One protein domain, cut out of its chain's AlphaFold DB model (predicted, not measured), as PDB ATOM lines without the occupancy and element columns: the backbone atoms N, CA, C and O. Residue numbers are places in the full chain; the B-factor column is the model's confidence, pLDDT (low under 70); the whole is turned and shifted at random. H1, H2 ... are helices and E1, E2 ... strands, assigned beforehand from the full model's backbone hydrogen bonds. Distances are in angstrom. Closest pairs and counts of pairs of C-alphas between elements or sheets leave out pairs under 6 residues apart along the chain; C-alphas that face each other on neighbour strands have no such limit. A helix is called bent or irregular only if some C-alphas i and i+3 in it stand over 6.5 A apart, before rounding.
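This is residues 100 to 234 of the 234 residues of an uncharacterized protein of Chryseobacterium indologenes (UniProt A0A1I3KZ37). The model is an open U: a long, bent and twisted sheet of three strands, E1, E2 and E3, makes one arm, the small hairpin E4 and E5 makes the other, and helices make the base between them. In that base H1 and H5 pack side by side, running opposite ways, while the short H4 lies near the middle of the whole and the short H3 near one end of the large sheet. The printed part has 135 residues, with five named helices and five named strands in the order H1 H2 E1 E2 H3 E3 H4 H5 E4 E5. The class is mixed, helices and strands, and both sheets, in the orders E1 - E2 - E3 and E4 - E5, are antiparallel. The whole is loose, with a radius of gyration of the C-alphas of 19.8 A and spans of 47 by 40 by 31 A.

E1 is residues 119 to 131, 34.9 A long, from C-alpha 119 at (202.549, 195.481, 306.260). E2 is residues 134 to 147, 34.4 A, and E3 is residues 163 to 174, 22.5 A. E1 bends by 67 degrees at residue 122, E2 by 73 degrees at residue 142 and E3 by 97 degrees at residue 170. H3 is residues 158 to 161 and H4 residues 190 to 194. H5 is residues 198 to 210, 18.2 A; H1 is residues 100 to 108, 12.1 A, from C-alpha 100 at (217.679, 215.349, 322.088), and H2 is residues 110 to 113. E4 is residues 215 to 221, 19.8 A, and E5 is residues 227 to 233, 19.9 A, ending with C-alpha 233 at (218.465, 215.586, 335.881).

E1 and E2 are a hairpin, with N 125 and O 141 at 2.7 A, within hydrogen-bond range. E2, the inner strand, is also antiparallel to E3, with N 140 and O 171 at 2.8 A. H3 is on this sheet, but only just, with 5 pairs of C-alphas within 10 A, and only grazes it with residues 159 to 161. H4 is close to H5 but not clearly touching, the closest C-alphas, Gly 194 and Phe 200, being 5.3 A apart. H5 touches H1, the closest C-alphas being those of Val 209 and Glu 100 at 6.4 A; they run opposite ways at a shallow tilt of 33 degrees, only just short of steep. H2 is close to H1 but not clearly touching, with the closest C-alphas, Val 106 and Arg 113, 7.7 A apart. E4 and E5 are a hairpin, with N 216 and O 232 at 2.8 A; both are apart from E1, E2 and E3. In H1, H4 and H5 every O i to N i+4 pair is within hydrogen-bond range; H2 and H3 are too short for such a pair.

The two C-alphas farthest apart, those of Ser 179 and Glu 224, are 51.2 A apart. The printed part has no cut. The link from E3 to H4, residues 175 to 189, is long. The mean pLDDT of the printed part is 82.9; residues 176 to 188, 223 and 234 are under 70.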
ATOM      1  N   GLU A 100     218.892 214.647 322.515       88.75
ATOM      2  CA  GLU A 100     217.679 215.349 322.088       88.75
ATOM      3  C   GLU A 100     217.728 215.600 320.582       88.75
ATOM      4  O   GLU A 100     216.800 215.229 319.858       88.75
ATOM      5  N   LYS A 101     218.842 216.159 320.097       91.94
ATOM      6  CA  LYS A 101     219.041 216.430 318.672       91.94
ATOM      7  C   LYS A 101     218.967 215.153 317.838       91.94
ATOM      8  O   LYS A 101     218.320 215.153 316.790       91.94
ATOM      9  N   LEU A 102     219.591 214.069 318.303       91.88
ATOM     10  CA  LEU A 102     219.563 212.774 317.622       91.88
ATOM     11  C   LEU A 102     218.132 212.224 317.518       91.88
ATOM     12  O   LEU A 102     217.671 211.890 316.427       91.88
ATOM     13  N   LEU A 103     217.413 212.153 318.639       92.69
ATOM     14  CA  LEU A 103     216.049 211.623 318.679       92.69
ATOM     15  C   LEU A 103     215.083 212.497 317.869       92.69
ATOM     16  O   LEU A 103     214.229 211.970 317.157       92.69
ATOM     17  N   GLN A 104     215.244 213.822 317.920       94.50
ATOM     18  CA  GLN A 104     214.449 214.763 317.132       94.50
ATOM     19  C   GLN A 104     214.658 214.565 315.627       94.50
ATOM     20  O   GLN A 104     213.694 214.575 314.860       94.50
ATOM     21  N   ASP A 105     215.902 214.373 315.199       94.94
ATOM     22  CA  ASP A 105     216.248 214.125 313.803       94.94
ATOM     23  C   ASP A 105     215.670 212.790 313.296       94.94
ATOM     24  O   ASP A 105     215.083 212.739 312.209       94.94
ATOM     25  N   VAL A 106     215.750 211.725 314.103       94.75
ATOM     26  CA  VAL A 106     215.099 210.440 313.798       94.75
ATOM     27  C   VAL A 106     213.582 210.609 313.714       94.75
ATOM     28  O   VAL A 106     212.968 210.078 312.792       94.75
ATOM     29  N   HIS A 107     212.977 211.370 314.629       92.75
ATOM     30  CA  HIS A 107     211.533 211.591 314.661       92.75
ATOM     31  C   HIS A 107     211.042 212.333 313.413       92.75
ATOM     32  O   HIS A 107     210.109 211.882 312.749       92.75
ATOM     33  N   ASN A 108     211.724 213.418 313.037       94.25
ATOM     34  CA  ASN A 108     211.374 214.233 311.871       94.25
ATOM     35  C   ASN A 108     211.510 213.458 310.554       94.25
ATOM     36  O   ASN A 108     210.725 213.650 309.627       94.25
ATOM     37  N   ASN A 109     212.491 212.558 310.477       94.56
ATOM     38  CA  ASN A 109     212.783 211.776 309.279       94.56
ATOM     39  C   ASN A 109     212.248 210.338 309.346       94.56
ATOM     40  O   ASN A 109     212.609 209.520 308.498       94.56
ATOM     41  N   TYR A 110     211.393 210.012 310.322       92.19
ATOM     42  CA  TYR A 110     210.998 208.635 310.629       92.19
ATOM     43  C   TYR A 110     210.483 207.885 309.397       92.19
ATOM     44  O   TYR A 110     211.006 206.834 309.046       92.19
ATOM     45  N   LYS A 111     209.512 208.469 308.683       90.06
ATOM     46  CA  LYS A 111     208.895 207.853 307.495       90.06
ATOM     47  C   LYS A 111     209.862 207.654 306.328       90.06
ATOM     48  O   LYS A 111     209.553 206.875 305.442       90.06
ATOM     49  N   LYS A 112     210.975 208.390 306.287       91.88
ATOM     50  CA  LYS A 112     212.014 208.244 305.258       91.88
ATOM     51  C   LYS A 112     213.041 207.178 305.650       91.88
ATOM     52  O   LYS A 112     213.604 206.531 304.778       91.88
ATOM     53  N   ARG A 113     213.324 207.043 306.950       92.38
ATOM     54  CA  ARG A 113     214.346 206.131 307.492       92.38
ATOM     55  C   ARG A 113     213.826 204.719 307.722       92.38
ATOM     56  O   ARG A 113     214.589 203.771 307.582       92.38
ATOM     57  N   TYR A 114     212.558 204.597 308.092       89.81
ATOM     58  CA  TYR A 114     211.911 203.330 308.402       89.81
ATOM     59  C   TYR A 114     210.828 203.009 307.381       89.81
ATOM     60  O   TYR A 114     210.241 203.904 306.772       89.81
ATOM     61  N   TYR A 115     210.559 201.713 307.233       82.62
ATOM     62  CA  TYR A 115     209.502 201.202 306.373       82.62
ATOM     63  C   TYR A 115     208.152 201.819 306.761       82.62
ATOM     64  O   TYR A 115     207.752 201.772 307.924       82.62
ATOM     65  N   ASN A 116     207.473 202.416 305.786       82.44
ATOM     66  CA  ASN A 116     206.242 203.188 305.969       82.44
ATOM     67  C   ASN A 116     205.120 202.756 305.006       82.44
ATOM     68  O   ASN A 116     204.097 203.432 304.911       82.44
ATOM     69  N   GLU A 117     205.330 201.654 304.293       87.94
ATOM     70  CA  GLU A 117     204.374 201.045 303.372       87.94
ATOM     71  C   GLU A 117     203.444 200.081 304.129       87.94
ATOM     72  O   GLU A 117     203.658 199.840 305.324       87.94
ATOM     73  N   PRO A 118     202.404 199.514 303.495       90.69
ATOM     74  CA  PRO A 118     201.555 198.519 304.139       90.69
ATOM     75  C   PRO A 118     202.344 197.287 304.594       90.69
ATOM     76  O   PRO A 118     203.241 196.811 303.894       90.69
ATOM     77  N   SER A 119     202.001 196.746 305.762       90.69
ATOM     78  CA  SER A 119     202.549 195.481 306.260       90.69
ATOM     79  C   SER A 119     201.451 194.561 306.769       90.69
ATOM     80  O   SER A 119     200.417 195.006 307.266       90.69
ATOM     81  N   LEU A 120     201.704 193.263 306.627       93.06
ATOM     82  CA  LEU A 120     200.879 192.174 307.124       93.06
ATOM     83  C   LEU A 120     201.793 191.218 307.892       93.06
ATOM     84  O   LEU A 120     202.797 190.756 307.355       93.06
ATOM     85  N   TYR A 121     201.428 190.922 309.131       92.81
ATOM     86  CA  TYR A 121     202.145 190.015 310.013       92.81
ATOM     87  C   TYR A 121     201.227 188.872 310.422       92.81
ATOM     88  O   TYR A 121     200.122 189.105 310.915       92.81
ATOM     89  N   ASP A 122     201.702 187.642 310.271       95.25
ATOM     90  CA  ASP A 122     201.085 186.488 310.913       95.25
ATOM     91  C   ASP A 122     201.564 186.434 312.368       95.25
ATOM     92  O   ASP A 122     202.763 186.352 312.646       95.25
ATOM     93  N   VAL A 123     200.630 186.535 313.312       94.06
ATOM     94  CA  VAL A 123     200.919 186.656 314.743       94.06
ATOM     95  C   VAL A 123     200.186 185.592 315.552       94.06
ATOM     96  O   VAL A 123     199.065 185.188 315.243       94.06
ATOM     97  N   LEU A 124     200.810 185.163 316.647       95.00
ATOM     98  CA  LEU A 124     200.156 184.364 317.676       95.00
ATOM     99  C   LEU A 124     199.735 185.293 318.817       95.00
ATOM    100  O   LEU A 124     200.546 185.659 319.666       95.00
ATOM    101  N   TYR A 125     198.462 185.671 318.830       90.94
ATOM    102  CA  TYR A 125     197.877 186.498 319.872       90.94
ATOM    103  C   TYR A 125     197.670 185.688 321.151       90.94
ATOM    104  O   TYR A 125     197.043 184.624 321.136       90.94
ATOM    105  N   LYS A 126     198.193 186.200 322.268       92.94
ATOM    106  CA  LYS A 126     198.028 185.620 323.601       92.94
ATOM    107  C   LYS A 126     197.621 186.713 324.572       92.94
ATOM    108  O   LYS A 126     198.356 187.680 324.749       92.94
ATOM    109  N   GLU A 127     196.491 186.529 325.236       87.06
ATOM    110  CA  GLU A 127     196.028 187.438 326.279       87.06
ATOM    111  C   GLU A 127     195.585 186.648 327.508       87.06
ATOM    112  O   GLU A 127     194.862 185.657 327.403       87.06
ATOM    113  N   LYS A 128     196.017 187.107 328.683       89.12
ATOM    114  CA  LYS A 128     195.589 186.598 329.984       89.12
ATOM    115  C   LYS A 128     195.178 187.787 330.842       89.12
ATOM    116  O   LYS A 128     196.002 188.659 331.098       89.12
ATOM    117  N   ARG A 129     193.935 187.796 331.322       81.75
ATOM    118  CA  ARG A 129     193.466 188.749 332.335       81.75
ATOM    119  C   ARG A 129     193.045 187.999 333.581       81.75
ATOM    120  O   ARG A 129     192.222 187.084 333.522       81.75
ATOM    121  N   SER A 130     193.614 188.407 334.703       83.62
ATOM    122  CA  SER A 130     193.301 187.884 336.025       83.62
ATOM    123  C   SER A 130     193.207 189.035 337.011       83.62
ATOM    124  O   SER A 130     194.006 189.963 336.924       83.62
ATOM    125  N   ASP A 131     192.266 188.938 337.938       78.06
ATOM    126  CA  ASP A 131     192.088 189.878 339.044       78.06
ATOM    127  C   ASP A 131     191.681 189.102 340.301       78.06
ATOM    128  O   ASP A 131     190.992 188.086 340.184       78.06
ATOM    129  N   ASN A 132     192.140 189.531 341.483       81.00
ATOM    130  CA  ASN A 132     191.909 188.846 342.766       81.00
ATOM    131  C   ASN A 132     192.181 187.327 342.719       81.00
ATOM    132  O   ASN A 132     191.399 186.514 343.207       81.00
ATOM    133  N   ASN A 133     193.288 186.933 342.078       81.31
ATOM    134  CA  ASN A 133     193.692 185.539 341.834       81.31
ATOM    135  C   ASN A 133     192.692 184.690 341.024       81.31
ATOM    136  O   ASN A 133     192.884 183.481 340.877       81.31
ATOM    137  N   GLN A 134     191.666 185.302 340.434       81.56
ATOM    138  CA  GLN A 134     190.712 184.642 339.553       81.56
ATOM    139  C   GLN A 134     191.048 184.944 338.091       81.56
ATOM    140  O   GLN A 134     191.328 186.080 337.707       81.56
ATOM    141  N   LEU A 135     191.056 183.901 337.257       82.44
ATOM    142  CA  LEU A 135     191.244 184.041 335.815       82.44
ATOM    143  C   LEU A 135     189.921 184.472 335.176       82.44
ATOM    144  O   LEU A 135     188.952 183.726 335.242       82.44
ATOM    145  N   HIS A 136     189.907 185.617 334.501       80.31
ATOM    146  CA  HIS A 136     188.702 186.154 333.854       80.31
ATOM    147  C   HIS A 136     188.721 185.929 332.342       80.31
ATOM    148  O   HIS A 136     187.714 185.549 331.750       80.31
ATOM    149  N   LEU A 137     189.891 186.088 331.716       83.94
ATOM    150  CA  LEU A 137     190.072 185.914 330.277       83.94
ATOM    151  C   LEU A 137     191.374 185.172 329.985       83.94
ATOM    152  O   LEU A 137     192.430 185.531 330.506       83.94
ATOM    153  N   LEU A 138     191.309 184.172 329.114       89.44
ATOM    154  CA  LEU A 138     192.479 183.543 328.517       89.44
ATOM    155  C   LEU A 138     192.205 183.268 327.039       89.44
ATOM    156  O   LEU A 138     191.292 182.512 326.704       89.44
ATOM    157  N   VAL A 139     193.002 183.883 326.170       89.38
ATOM    158  CA  VAL A 139     192.886 183.780 324.713       89.38
ATOM    159  C   VAL A 139     194.225 183.375 324.123       89.38
ATOM    160  O   VAL A 139     195.256 183.961 324.448       89.38
ATOM    161  N   ILE A 140     194.197 182.388 323.232       93.75
ATOM    162  CA  ILE A 140     195.299 182.040 322.340       93.75
ATOM    163  C   ILE A 140     194.709 181.905 320.941       93.75
ATOM    164  O   ILE A 140     193.885 181.020 320.698       93.75
ATOM    165  N   ALA A 141     195.120 182.773 320.024       94.12
ATOM    166  CA  ALA A 141     194.613 182.786 318.660       94.12
ATOM    167  C   ALA A 141     195.727 183.062 317.652       94.12
ATOM    168  O   ALA A 141     196.603 183.889 317.880       94.12
ATOM    169  N   GLU A 142     195.682 182.377 316.519       96.44
ATOM    170  CA  GLU A 142     196.420 182.771 315.325       96.44
ATOM    171  C   GLU A 142     195.658 183.915 314.664       96.44
ATOM    172  O   GLU A 142     194.449 183.817 314.424       96.44
ATOM    173  N   ALA A 143     196.357 185.007 314.391       94.31
ATOM    174  CA  ALA A 143     195.777 186.212 313.841       94.31
ATOM    175  C   ALA A 143     196.683 186.806 312.765       94.31
ATOM    176  O   ALA A 143     197.883 186.550 312.717       94.31
ATOM    177  N   LYS A 144     196.089 187.626 311.908       94.56
ATOM    178  CA  LYS A 144     196.791 188.503 310.983       94.56
ATOM    179  C   LYS A 144     196.698 189.923 311.497       94.56
ATOM    180  O   LYS A 144     195.598 190.402 311.756       94.56
ATOM    181  N   LEU A 145     197.835 190.583 311.637       91.88
ATOM    182  CA  LEU A 145     197.935 191.979 312.027       91.88
ATOM    183  C   LEU A 145     198.396 192.779 310.813       91.88
ATOM    184  O   LEU A 145     199.480 192.517 310.301       91.88
ATOM    185  N   TRP A 146     197.609 193.742 310.345       91.31
ATOM    186  CA  TRP A 146     198.041 194.617 309.258       91.31
ATOM    187  C   TRP A 146     197.893 196.082 309.594       91.31
ATOM    188  O   TRP A 146     196.999 196.521 310.320       91.31
ATOM    189  N   ASN A 147     198.788 196.855 309.006       89.19
ATOM    190  CA  ASN A 147     198.725 198.297 309.013       89.19
ATOM    191  C   ASN A 147     199.016 198.810 307.601       89.19
ATOM    192  O   ASN A 147     199.609 198.122 306.771       89.19
ATOM    193  N   ARG A 148     198.569 200.031 307.311       86.44
ATOM    194  CA  ARG A 148     198.771 200.633 305.988       86.44
ATOM    195  C   ARG A 148     200.078 201.414 305.880       86.44
ATOM    196  O   ARG A 148     200.546 201.623 304.774       86.44
ATOM    197  N   THR A 149     200.601 201.921 306.996       85.50
ATOM    198  CA  THR A 149     201.689 202.910 306.960       85.50
ATOM    199  C   THR A 149     202.813 202.682 307.969       85.50
ATOM    200  O   THR A 149     203.663 203.556 308.097       85.50
ATOM    201  N   ASN A 150     202.791 201.588 308.748       87.75
ATOM    202  CA  ASN A 150     203.743 201.312 309.844       87.75
ATOM    203  C   ASN A 150     204.060 202.530 310.735       87.75
ATOM    204  O   ASN A 150     205.167 202.714 311.240       87.75
ATOM    205  N   PHE A 151     203.062 203.393 310.913       89.88
ATOM    206  CA  PHE A 151     203.205 204.693 311.545       89.88
ATOM    207  C   PHE A 151     201.950 204.982 312.345       89.88
ATOM    208  O   PHE A 151     200.859 205.042 311.773       89.88
ATOM    209  N   TYR A 152     202.130 205.201 313.642       90.81
ATOM    210  CA  TYR A 152     201.054 205.579 314.534       90.81
ATOM    211  C   TYR A 152     200.695 207.052 314.375       90.81
ATOM    212  O   TYR A 152     201.543 207.937 314.503       90.81
ATOM    213  N   ASP A 153     199.416 207.306 314.143       88.88
ATOM    214  CA  ASP A 153     198.814 208.622 314.020       88.88
ATOM    215  C   ASP A 153     197.692 208.754 315.054       88.88
ATOM    216  O   ASP A 153     196.615 208.174 314.901       88.88
ATOM    217  N   ARG A 154     197.945 209.536 316.109       84.75
ATOM    218  CA  ARG A 154     196.998 209.744 317.216       84.75
ATOM    219  C   ARG A 154     195.672 210.373 316.758       84.75
ATOM    220  O   ARG A 154     194.654 210.187 317.411       84.75
ATOM    221  N   ASN A 155     195.655 211.082 315.628       86.06
ATOM    222  CA  ASN A 155     194.433 211.702 315.105       86.06
ATOM    223  C   ASN A 155     193.549 210.710 314.330       86.06
ATOM    224  O   ASN A 155     192.441 211.054 313.911       86.06
ATOM    225  N   LYS A 156     194.034 209.487 314.094       83.75
ATOM    226  CA  LYS A 156     193.297 208.437 313.392       83.75
ATOM    227  C   LYS A 156     192.677 207.447 314.368       83.75
ATOM    228  O   LYS A 156     193.199 207.180 315.442       83.75
ATOM    229  N   SER A 157     191.554 206.864 313.952       81.19
ATOM    230  CA  SER A 157     190.927 205.769 314.687       81.19
ATOM    231  C   SER A 157     191.839 204.540 314.750       81.19
ATOM    232  O   SER A 157     192.742 204.378 313.926       81.19
ATOM    233  N   PHE A 158     191.546 203.650 315.701       75.88
ATOM    234  CA  PHE A 158     192.185 202.341 315.850       75.88
ATOM    235  C   PHE A 158     192.301 201.621 314.498       75.88
ATOM    236  O   PHE A 158     193.413 201.402 314.028       75.88
ATOM    237  N   ASP A 159     191.174 201.408 313.812       79.06
ATOM    238  CA  ASP A 159     191.108 200.653 312.548       79.06
ATOM    239  C   ASP A 159     191.915 201.284 311.406       79.06
ATOM    240  O   ASP A 159     192.255 200.628 310.420       79.06
ATOM    241  N   LYS A 160     192.206 202.585 311.496       84.31
ATOM    242  CA  LYS A 160     193.033 203.289 310.510       84.31
ATOM    243  C   LYS A 160     194.528 203.177 310.810       84.31
ATOM    244  O   LYS A 160     195.319 203.358 309.886       84.31
ATOM    245  N   ASN A 161     194.903 202.917 312.061       86.94
ATOM    246  CA  ASN A 161     196.285 202.682 312.472       86.94
ATOM    247  C   ASN A 161     196.658 201.201 312.348       86.94
ATOM    248  O   ASN A 161     197.687 200.883 311.756       86.94
ATOM    249  N   LEU A 162     195.820 200.307 312.872       88.38
ATOM    250  CA  LEU A 162     196.109 198.886 313.004       88.38
ATOM    251  C   LEU A 162     194.814 198.080 312.923       88.38
ATOM    252  O   LEU A 162     193.812 198.430 313.542       88.38
ATOM    253  N   GLN A 163     194.846 196.983 312.182       88.62
ATOM    254  CA  GLN A 163     193.735 196.047 312.080       88.62
ATOM    255  C   GLN A 163     194.226 194.640 312.393       88.62
ATOM    256  O   GLN A 163     195.366 194.284 312.094       88.62
ATOM    257  N   MET A 164     193.349 193.849 313.003       88.31
ATOM    258  CA  MET A 164     193.625 192.466 313.360       88.31
ATOM    259  C   MET A 164     192.476 191.571 312.899       88.31
ATOM    260  O   MET A 164     191.324 191.806 313.259       88.31
ATOM    261  N   GLN A 165     192.793 190.521 312.147       89.81
ATOM    262  CA  GLN A 165     191.876 189.434 311.809       89.81
ATOM    263  C   GLN A 165     192.241 188.223 312.640       89.81
ATOM    264  O   GLN A 165     193.352 187.709 312.543       89.81
ATOM    265  N   LEU A 166     191.295 187.741 313.434       88.12
ATOM    266  CA  LEU A 166     191.418 186.441 314.077       88.12
ATOM    267  C   LEU A 166     191.175 185.360 313.016       88.12
ATOM    268  O   LEU A 166     190.134 185.373 312.364       88.12
ATOM    269  N   ASN A 167     192.127 184.444 312.847       90.19
ATOM    270  CA  ASN A 167     192.008 183.338 311.897       90.19
ATOM    271  C   ASN A 167     191.537 182.071 312.609       90.19
ATOM    272  O   ASN A 167     190.487 181.524 312.287       90.19
ATOM    273  N   ASN A 168     192.313 181.614 313.595       92.81
ATOM    274  CA  ASN A 168     192.058 180.366 314.303       92.81
ATOM    275  C   ASN A 168     192.234 180.565 315.806       92.81
ATOM    276  O   ASN A 168     193.318 180.891 316.291       92.81
ATOM    277  N   VAL A 169     191.159 180.360 316.557       91.88
ATOM    278  CA  VAL A 169     191.164 180.499 318.012       91.88
ATOM    279  C   VAL A 169     191.483 179.139 318.623       91.88
ATOM    280  O   VAL A 169     190.615 178.281 318.741       91.88
ATOM    281  N   LYS A 170     192.744 178.944 319.022       92.75
ATOM    282  CA  LYS A 170     193.213 177.699 319.653       92.75
ATOM    283  C   LYS A 170     192.640 177.512 321.049       92.75
ATOM    284  O   LYS A 170     192.410 176.388 321.483       92.75
ATOM    285  N   TYR A 171     192.463 178.611 321.773       90.31
ATOM    286  CA  TYR A 171     191.941 178.585 323.128       90.31
ATOM    287  C   TYR A 171     191.200 179.880 323.437       90.31
ATOM    288  O   TYR A 171     191.731 180.971 323.225       90.31
ATOM    289  N   PHE A 172     189.992 179.758 323.978       88.31
ATOM    290  CA  PHE A 172     189.218 180.884 324.478       88.31
ATOM    291  C   PHE A 172     188.471 180.470 325.739       88.31
ATOM    292  O   PHE A 172     187.582 179.622 325.703       88.31
ATOM    293  N   LYS A 173     188.831 181.084 326.864       85.44
ATOM    294  CA  LYS A 173     188.121 180.952 328.133       85.44
ATOM    295  C   LYS A 173     187.762 182.342 328.628       85.44
ATOM    296  O   LYS A 173     188.645 183.136 328.939       85.44
ATOM    297  N   ASN A 174     186.466 182.607 328.702       81.75
ATOM    298  CA  ASN A 174     185.910 183.821 329.279       81.75
ATOM    299  C   ASN A 174     185.006 183.405 330.439       81.75
ATOM    300  O   ASN A 174     183.905 182.892 330.225       81.75
ATOM    301  N   LEU A 175     185.515 183.541 331.661       73.88
ATOM    302  CA  LEU A 175     184.716 183.333 332.858       73.88
ATOM    303  C   LEU A 175     183.964 184.641 333.081       73.88
ATOM    304  O   LEU A 175     184.592 185.667 333.316       73.88
ATOM    305  N   LYS A 176     182.633 184.602 332.924       61.72
ATOM    306  CA  LYS A 176     181.748 185.752 333.147       61.72
ATOM    307  C   LYS A 176     181.943 186.245 334.584       61.72
ATOM    308  O   LYS A 176     181.296 185.734 335.491       61.72
ATOM    309  N   SER A 177     182.851 187.187 334.791       55.25
ATOM    310  CA  SER A 177     182.908 187.976 336.009       55.25
ATOM    311  C   SER A 177     182.026 189.199 335.850       55.25
ATOM    312  O   SER A 177     181.710 189.620 334.730       55.25
ATOM    313  N   ASP A 178     181.568 189.721 336.986       51.81
ATOM    314  CA  ASP A 178     180.728 190.905 337.043       51.81
ATOM    315  C   ASP A 178     181.284 191.997 336.133       51.81
ATOM    316  O   ASP A 178     182.495 192.186 336.007       51.81
ATOM    317  N   SER A 179     180.367 192.660 335.434       52.72
ATOM    318  CA  SER A 179     180.549 193.220 334.091       52.72
ATOM    319  C   SER A 179     181.716 194.192 333.865       52.72
ATOM    320  O   SER A 179     181.950 194.573 332.729       52.72
ATOM    321  N   ILE A 180     182.485 194.580 334.876       53.22
ATOM    322  CA  ILE A 180     183.624 195.503 334.790       53.22
ATOM    323  C   ILE A 180     184.786 194.956 333.940       53.22
ATOM    324  O   ILE A 180     185.480 195.733 333.290       53.22
ATOM    325  N   PHE A 181     184.970 193.631 333.872       49.28
ATOM    326  CA  PHE A 181     186.065 193.007 333.104       49.28
ATOM    327  C   PHE A 181     185.688 192.630 331.662       49.28
ATOM    328  O   PHE A 181     186.568 192.480 330.808       49.28
ATOM    329  N   THR A 182     184.388 192.499 331.378       48.75
ATOM    330  CA  THR A 182     183.832 192.169 330.052       48.75
ATOM    331  C   THR A 182     183.044 193.318 329.421       48.75
ATOM    332  O   THR A 182     182.575 193.187 328.287       48.75
ATOM    333  N   GLN A 183     182.846 194.435 330.131       45.75
ATOM    334  CA  GLN A 183     182.214 195.630 329.580       45.75
ATOM    335  C   GLN A 183     183.034 196.075 328.377       45.75
ATOM    336  O   GLN A 183     184.247 196.261 328.460       45.75
ATOM    337  N   LYS A 184     182.342 196.200 327.240       45.09
ATOM    338  CA  LYS A 184     182.872 196.683 325.965       45.09
ATOM    339  C   LYS A 184     183.810 197.857 326.228       45.09
ATOM    340  O   LYS A 184     183.343 198.964 326.496       45.09
ATOM    341  N   ILE A 185     185.115 197.624 326.117       52.16
ATOM    342  CA  ILE A 185     186.097 198.694 326.002       52.16
ATOM    343  C   ILE A 185     185.709 199.430 324.718       52.16
ATOM    344  O   ILE A 185     186.014 198.982 323.617       52.16
ATOM    345  N   LYS A 186     184.929 200.513 324.840       52.12
ATOM    346  CA  LYS A 186     184.448 201.280 323.678       52.12
ATOM    347  C   LYS A 186     185.615 201.905 322.908       52.12
ATOM    348  O   LYS A 186     185.452 202.242 321.740       52.12
ATOM    349  N   ARG A 187     186.772 202.068 323.562       55.44
ATOM    350  CA  ARG A 187     188.020 202.589 322.999       55.44
ATOM    351  C   ARG A 187     189.221 201.950 323.685       55.44
ATOM    352  O   ARG A 187     189.332 202.037 324.904       55.44
ATOM    353  N   PHE A 188     190.114 201.340 322.910       65.00
ATOM    354  CA  PHE A 188     191.466 201.040 323.385       65.00
ATOM    355  C   PHE A 188     192.161 202.343 323.787       65.00
ATOM    356  O   PHE A 188     191.892 203.386 323.186       65.00
ATOM    357  N   SER A 189     193.036 202.298 324.792       75.12
ATOM    358  CA  SER A 189     193.851 203.468 325.111       75.12
ATOM    359  C   SER A 189     194.823 203.750 323.964       75.12
ATOM    360  O   SER A 189     195.356 202.827 323.338       75.12
ATOM    361  N   ASP A 190     195.083 205.033 323.717       77.94
ATOM    362  CA  ASP A 190     196.095 205.475 322.749       77.94
ATOM    363  C   ASP A 190     197.470 204.874 323.057       77.94
ATOM    364  O   ASP A 190     198.265 204.655 322.152       77.94
ATOM    365  N   GLU A 191     197.745 204.598 324.331       82.75
ATOM    366  CA  GLU A 191     198.978 203.959 324.782       82.75
ATOM    367  C   GLU A 191     199.033 202.482 324.394       82.75
ATOM    368  O   GLU A 191     200.016 202.042 323.807       82.75
ATOM    369  N   TYR A 192     197.959 201.724 324.631       81.88
ATOM    370  CA  TYR A 192     197.911 200.315 324.248       81.88
ATOM    371  C   TYR A 192     198.107 200.133 322.737       81.88
ATOM    372  O   TYR A 192     198.821 199.230 322.310       81.88
ATOM    373  N   MET A 193     197.508 201.012 321.928       82.88
ATOM    374  CA  MET A 193     197.710 201.024 320.478       82.88
ATOM    375  C   MET A 193     199.103 201.533 320.086       82.88
ATOM    376  O   MET A 193     199.780 200.928 319.258       82.88
ATOM    377  N   GLY A 194     199.533 202.652 320.665       88.44
ATOM    378  CA  GLY A 194     200.802 203.293 320.346       88.44
ATOM    379  C   GLY A 194     201.997 202.365 320.551       88.44
ATOM    380  O   GLY A 194     202.905 202.368 319.726       88.44
ATOM    381  N   ASN A 195     201.951 201.497 321.563       89.56
ATOM    382  CA  ASN A 195     203.013 200.536 321.873       89.56
ATOM    383  C   ASN A 195     203.321 199.539 320.733       89.56
ATOM    384  O   ASN A 195     204.381 198.918 320.743       89.56
ATOM    385  N   TYR A 196     202.442 199.387 319.733       88.25
ATOM    386  CA  TYR A 196     202.735 198.596 318.529       88.25
ATOM    387  C   TYR A 196     203.672 199.309 317.541       88.25
ATOM    388  O   TYR A 196     204.156 198.685 316.597       88.25
ATOM    389  N   PHE A 197     203.929 200.608 317.720       91.25
ATOM    390  CA  PHE A 197     204.640 201.434 316.754       91.25
ATOM    391  C   PHE A 197     205.828 202.162 317.381       91.25
ATOM    392  O   PHE A 197     205.692 202.972 318.296       91.25
ATOM    393  N   PHE A 198     207.009 201.975 316.797       91.31
ATOM    394  CA  PHE A 198     208.226 202.610 317.298       91.31
ATOM    395  C   PHE A 198     208.185 204.150 317.237       91.31
ATOM    396  O   PHE A 198     208.770 204.813 318.092       91.31
ATOM    397  N   ASN A 199     207.451 204.760 316.296       93.00
ATOM    398  CA  ASN A 199     207.325 206.223 316.264       93.00
ATOM    399  C   ASN A 199     206.590 206.789 317.488       93.00
ATOM    400  O   ASN A 199     206.870 207.922 317.877       93.00
ATOM    401  N   PHE A 200     205.669 206.026 318.085       93.38
ATOM    402  CA  PHE A 200     204.992 206.424 319.316       93.38
ATOM    403  C   PHE A 200     205.971 206.439 320.490       93.38
ATOM    404  O   PHE A 200     206.036 207.429 321.219       93.38
ATOM    405  N   GLU A 201     206.791 205.392 320.607       92.06
ATOM    406  CA  GLU A 201     207.861 205.313 321.602       92.06
ATOM    407  C   GLU A 201     208.863 206.448 321.448       92.06
ATOM    408  O   GLU A 201     209.168 207.146 322.410       92.06
ATOM    409  N   LEU A 202     209.296 206.715 320.219       93.19
ATOM    410  CA  LEU A 202     210.204 207.814 319.926       93.19
ATOM    411  C   LEU A 202     209.623 209.173 320.344       93.19
ATOM    412  O   LEU A 202     210.323 209.976 320.960       93.19
ATOM    413  N   SER A 203     208.345 209.430 320.050       91.94
ATOM    414  CA  SER A 203     207.652 210.639 320.511       91.94
ATOM    415  C   SER A 203     207.575 210.718 322.034       91.94
ATOM    416  O   SER A 203     207.788 211.794 322.595       91.94
ATOM    417  N   ARG A 204     207.293 209.596 322.707       90.44
ATOM    418  CA  ARG A 204     207.227 209.510 324.169       90.44
ATOM    419  C   ARG A 204     208.590 209.792 324.799       90.44
ATOM    420  O   ARG A 204     208.695 210.674 325.646       90.44
ATOM    421  N   THR A 205     209.647 209.119 324.345       90.00
ATOM    422  CA  THR A 205     211.020 209.347 324.815       90.00
ATOM    423  C   THR A 205     211.447 210.791 324.594       90.00
ATOM    424  O   THR A 205     211.974 211.417 325.510       90.00
ATOM    425  N   LEU A 206     211.175 211.362 323.419       91.19
ATOM    426  CA  LEU A 206     211.516 212.750 323.123       91.19
ATOM    427  C   LEU A 206     210.776 213.735 324.040       91.19
ATOM    428  O   LEU A 206     211.367 214.722 324.471       91.19
ATOM    429  N   ALA A 207     209.512 213.464 324.379       88.75
ATOM    430  CA  ALA A 207     208.767 214.269 325.346       88.75
ATOM    431  C   ALA A 207     209.404 214.220 326.745       88.75
ATOM    432  O   ALA A 207     209.497 215.255 327.401       88.75
ATOM    433  N   HIS A 208     209.895 213.054 327.179       85.94
ATOM    434  CA  HIS A 208     210.629 212.926 328.441       85.94
ATOM    435  C   HIS A 208     211.969 213.666 328.412       85.94
ATOM    436  O   HIS A 208     212.255 214.415 329.339       85.94
ATOM    437  N   VAL A 209     212.750 213.522 327.337       84.38
ATOM    438  CA  VAL A 209     214.042 214.214 327.179       84.38
ATOM    439  C   VAL A 209     213.866 215.737 327.151       84.38
ATOM    440  O   VAL A 209     214.672 216.468 327.711       84.38
ATOM    441  N   LYS A 210     212.785 216.240 326.549       84.75
ATOM    442  CA  LYS A 210     212.489 217.681 326.511       84.75
ATOM    443  C   LYS A 210     211.953 218.243 327.821       84.75
ATOM    444  O   LYS A 210     211.901 219.466 327.973       84.75
ATOM    445  N   ASN A 211     211.519 217.390 328.747       83.25
ATOM    446  CA  ASN A 211     210.959 217.826 330.016       83.25
ATOM    447  C   ASN A 211     212.079 218.251 330.977       83.25
ATOM    448  O   ASN A 211     212.430 217.539 331.920       83.25
ATOM    449  N   LYS A 212     212.648 219.433 330.704       71.69
ATOM    450  CA  LYS A 212     213.699 220.058 331.511       71.69
ATOM    451  C   LYS A 212     213.261 220.096 332.964       71.69
ATOM    452  O   LYS A 212     212.225 220.673 333.287       71.69
ATOM    453  N   GLY A 213     214.062 219.519 333.850       70.69
ATOM    454  CA  GLY A 213     213.692 219.440 335.258       70.69
ATOM    455  C   GLY A 213     213.349 218.048 335.762       70.69
ATOM    456  O   GLY A 213     213.322 217.867 336.982       70.69
ATOM    457  N   SER A 214     213.119 217.076 334.873       70.56
ATOM    458  CA  SER A 214     212.792 215.715 335.288       70.56
ATOM    459  C   SER A 214     213.984 215.071 335.994       70.56
ATOM    460  O   SER A 214     215.073 214.962 335.425       70.56
ATOM    461  N   LYS A 215     213.775 214.645 337.242       76.50
ATOM    462  CA  LYS A 215     214.720 213.792 337.963       76.50
ATOM    463  C   LYS A 215     214.483 212.355 337.520       76.50
ATOM    464  O   LYS A 215     213.381 211.839 337.687       76.50
ATOM    465  N   SER A 216     215.509 211.732 336.972       77.06
ATOM    466  CA  SER A 216     215.503 210.332 336.568       77.06
ATOM    467  C   SER A 216     216.452 209.554 337.462       77.06
ATOM    468  O   SER A 216     217.516 210.051 337.835       77.06
ATOM    469  N   SER A 217     216.069 208.331 337.808       80.50
ATOM    470  CA  SER A 217     216.906 207.410 338.561       80.50
ATOM    471  C   SER A 217     216.950 206.045 337.888       80.50
ATOM    472  O   SER A 217     215.979 205.624 337.259       80.50
ATOM    473  N   ALA A 218     218.092 205.371 337.984       74.75
ATOM    474  CA  ALA A 218     218.296 204.049 337.405       74.75
ATOM    475  C   ALA A 218     219.321 203.248 338.216       74.75
ATOM    476  O   ALA A 218     220.144 203.823 338.927       74.75
ATOM    477  N   TRP A 219     219.277 201.926 338.076       82.56
ATOM    478  CA  TRP A 219     220.316 201.022 338.562       82.56
ATOM    479  C   TRP A 219     221.259 200.670 337.415       82.56
ATOM    480  O   TRP A 219     220.813 200.275 336.336       82.56
ATOM    481  N   MET A 220     222.557 200.844 337.640       79.94
ATOM    482  CA  MET A 220     223.615 200.391 336.747       79.94
ATOM    483  C   MET A 220     224.181 199.087 337.297       79.94
ATOM    484  O   MET A 220     224.647 199.061 338.431       79.94
ATOM    485  N   PHE A 221     224.123 198.027 336.494       80.00
ATOM    486  CA  PHE A 221     224.655 196.711 336.838       80.00
ATOM    487  C   PHE A 221     225.998 196.529 336.134       80.00
ATOM    488  O   PHE A 221     226.064 196.561 334.900       80.00
ATOM    489  N   PHE A 222     227.064 196.364 336.909       75.69
ATOM    490  CA  PHE A 222     228.400 196.106 336.391       75.69
ATOM    491  C   PHE A 222     228.597 194.611 336.136       75.69
ATOM    492  O   PHE A 222     227.940 193.757 336.734       75.69
ATOM    493  N   LYS A 223     229.510 194.276 335.219       64.06
ATOM    494  CA  LYS A 223     229.805 192.873 334.882       64.06
ATOM    495  C   LYS A 223     230.379 192.105 336.070       64.06
ATOM    496  O   LYS A 223     230.205 190.893 336.134       64.06
ATOM    497  N   GLU A 224     231.045 192.807 336.978       80.44
ATOM    498  CA  GLU A 224     231.600 192.269 338.215       80.44
ATOM    499  C   GLU A 224     230.524 191.950 339.273       80.44
ATOM    500  O   GLU A 224     230.840 191.331 340.285       80.44
ATOM    501  N   GLY A 225     229.254 192.301 339.025       73.38
ATOM    502  CA  GLY A 225     228.129 192.042 339.931       73.38
ATOM    503  C   GLY A 225     227.805 193.198 340.877       73.38
ATOM    504  O   GLY A 225     226.845 193.102 341.635       73.38
ATOM    505  N   ASP A 226     228.566 194.291 340.811       83.44
ATOM    506  CA  ASP A 226     228.270 195.504 341.562       83.44
ATOM    507  C   ASP A 226     227.058 196.238 340.973       83.44
ATOM    508  O   ASP A 226     226.835 196.263 339.757       83.44
ATOM    509  N   GLU A 227     226.289 196.883 341.845       87.00
ATOM    510  CA  GLU A 227     225.128 197.684 341.475       87.00
ATOM    511  C   GLU A 227     225.296 199.115 341.980       87.00
ATOM    512  O   GLU A 227     225.607 199.351 343.148       87.00
ATOM    513  N   GLN A 228     225.055 200.092 341.109       85.94
ATOM    514  CA  GLN A 228     225.095 201.502 341.477       85.94
ATOM    515  C   GLN A 228     223.778 202.189 341.140       85.94
ATOM    516  O   GLN A 228     223.348 202.228 339.987       85.94
ATOM    517  N   PHE A 229     223.163 202.799 342.152       82.44
ATOM    518  CA  PHE A 229     222.033 203.692 341.950       82.44
ATOM    519  C   PHE A 229     222.525 205.043 341.430       82.44
ATOM    520  O   PHE A 229     223.316 205.728 342.081       82.44
ATOM    521  N   ILE A 230     222.039 205.443 340.260       82.62
ATOM    522  CA  ILE A 230     222.326 206.741 339.658       82.62
ATOM    523  C   ILE A 230     221.077 207.613 339.681       82.62
ATOM    524  O   ILE A 230     219.962 207.148 339.447       82.62
ATOM    525  N   THR A 231     221.261 208.903 339.956       77.44
ATOM    526  CA  THR A 231     220.226 209.927 339.794       77.44
ATOM    527  C   THR A 231     220.785 211.039 338.930       77.44
ATOM    528  O   THR A 231     221.874 211.545 339.190       77.44
ATOM    529  N   PHE A 232     220.039 211.434 337.907       73.62
ATOM    530  CA  PHE A 232     220.415 212.522 337.019       73.62
ATOM    531  C   PHE A 232     219.202 213.389 336.702       73.62
ATOM    532  O   PHE A 232     218.048 212.982 336.848       73.62
ATOM    533  N   LYS A 233     219.475 214.627 336.312       71.38
ATOM    534  CA  LYS A 233     218.465 215.586 335.881       71.38
ATOM    535  C   LYS A 233     218.670 215.832 334.395       71.38
ATOM    536  O   LYS A 233     219.814 216.026 333.982       71.38
ATOM    537  N   ILE A 234     217.579 215.800 333.637       63.69
ATOM    538  CA  ILE A 234     217.563 216.216 332.231       63.69
ATOM    539  C   ILE A 234     217.380 217.734 332.155       63.69
ATOM    540  O   ILE A 234     216.514 218.275 332.896       63.69
TER     541      ILE A 234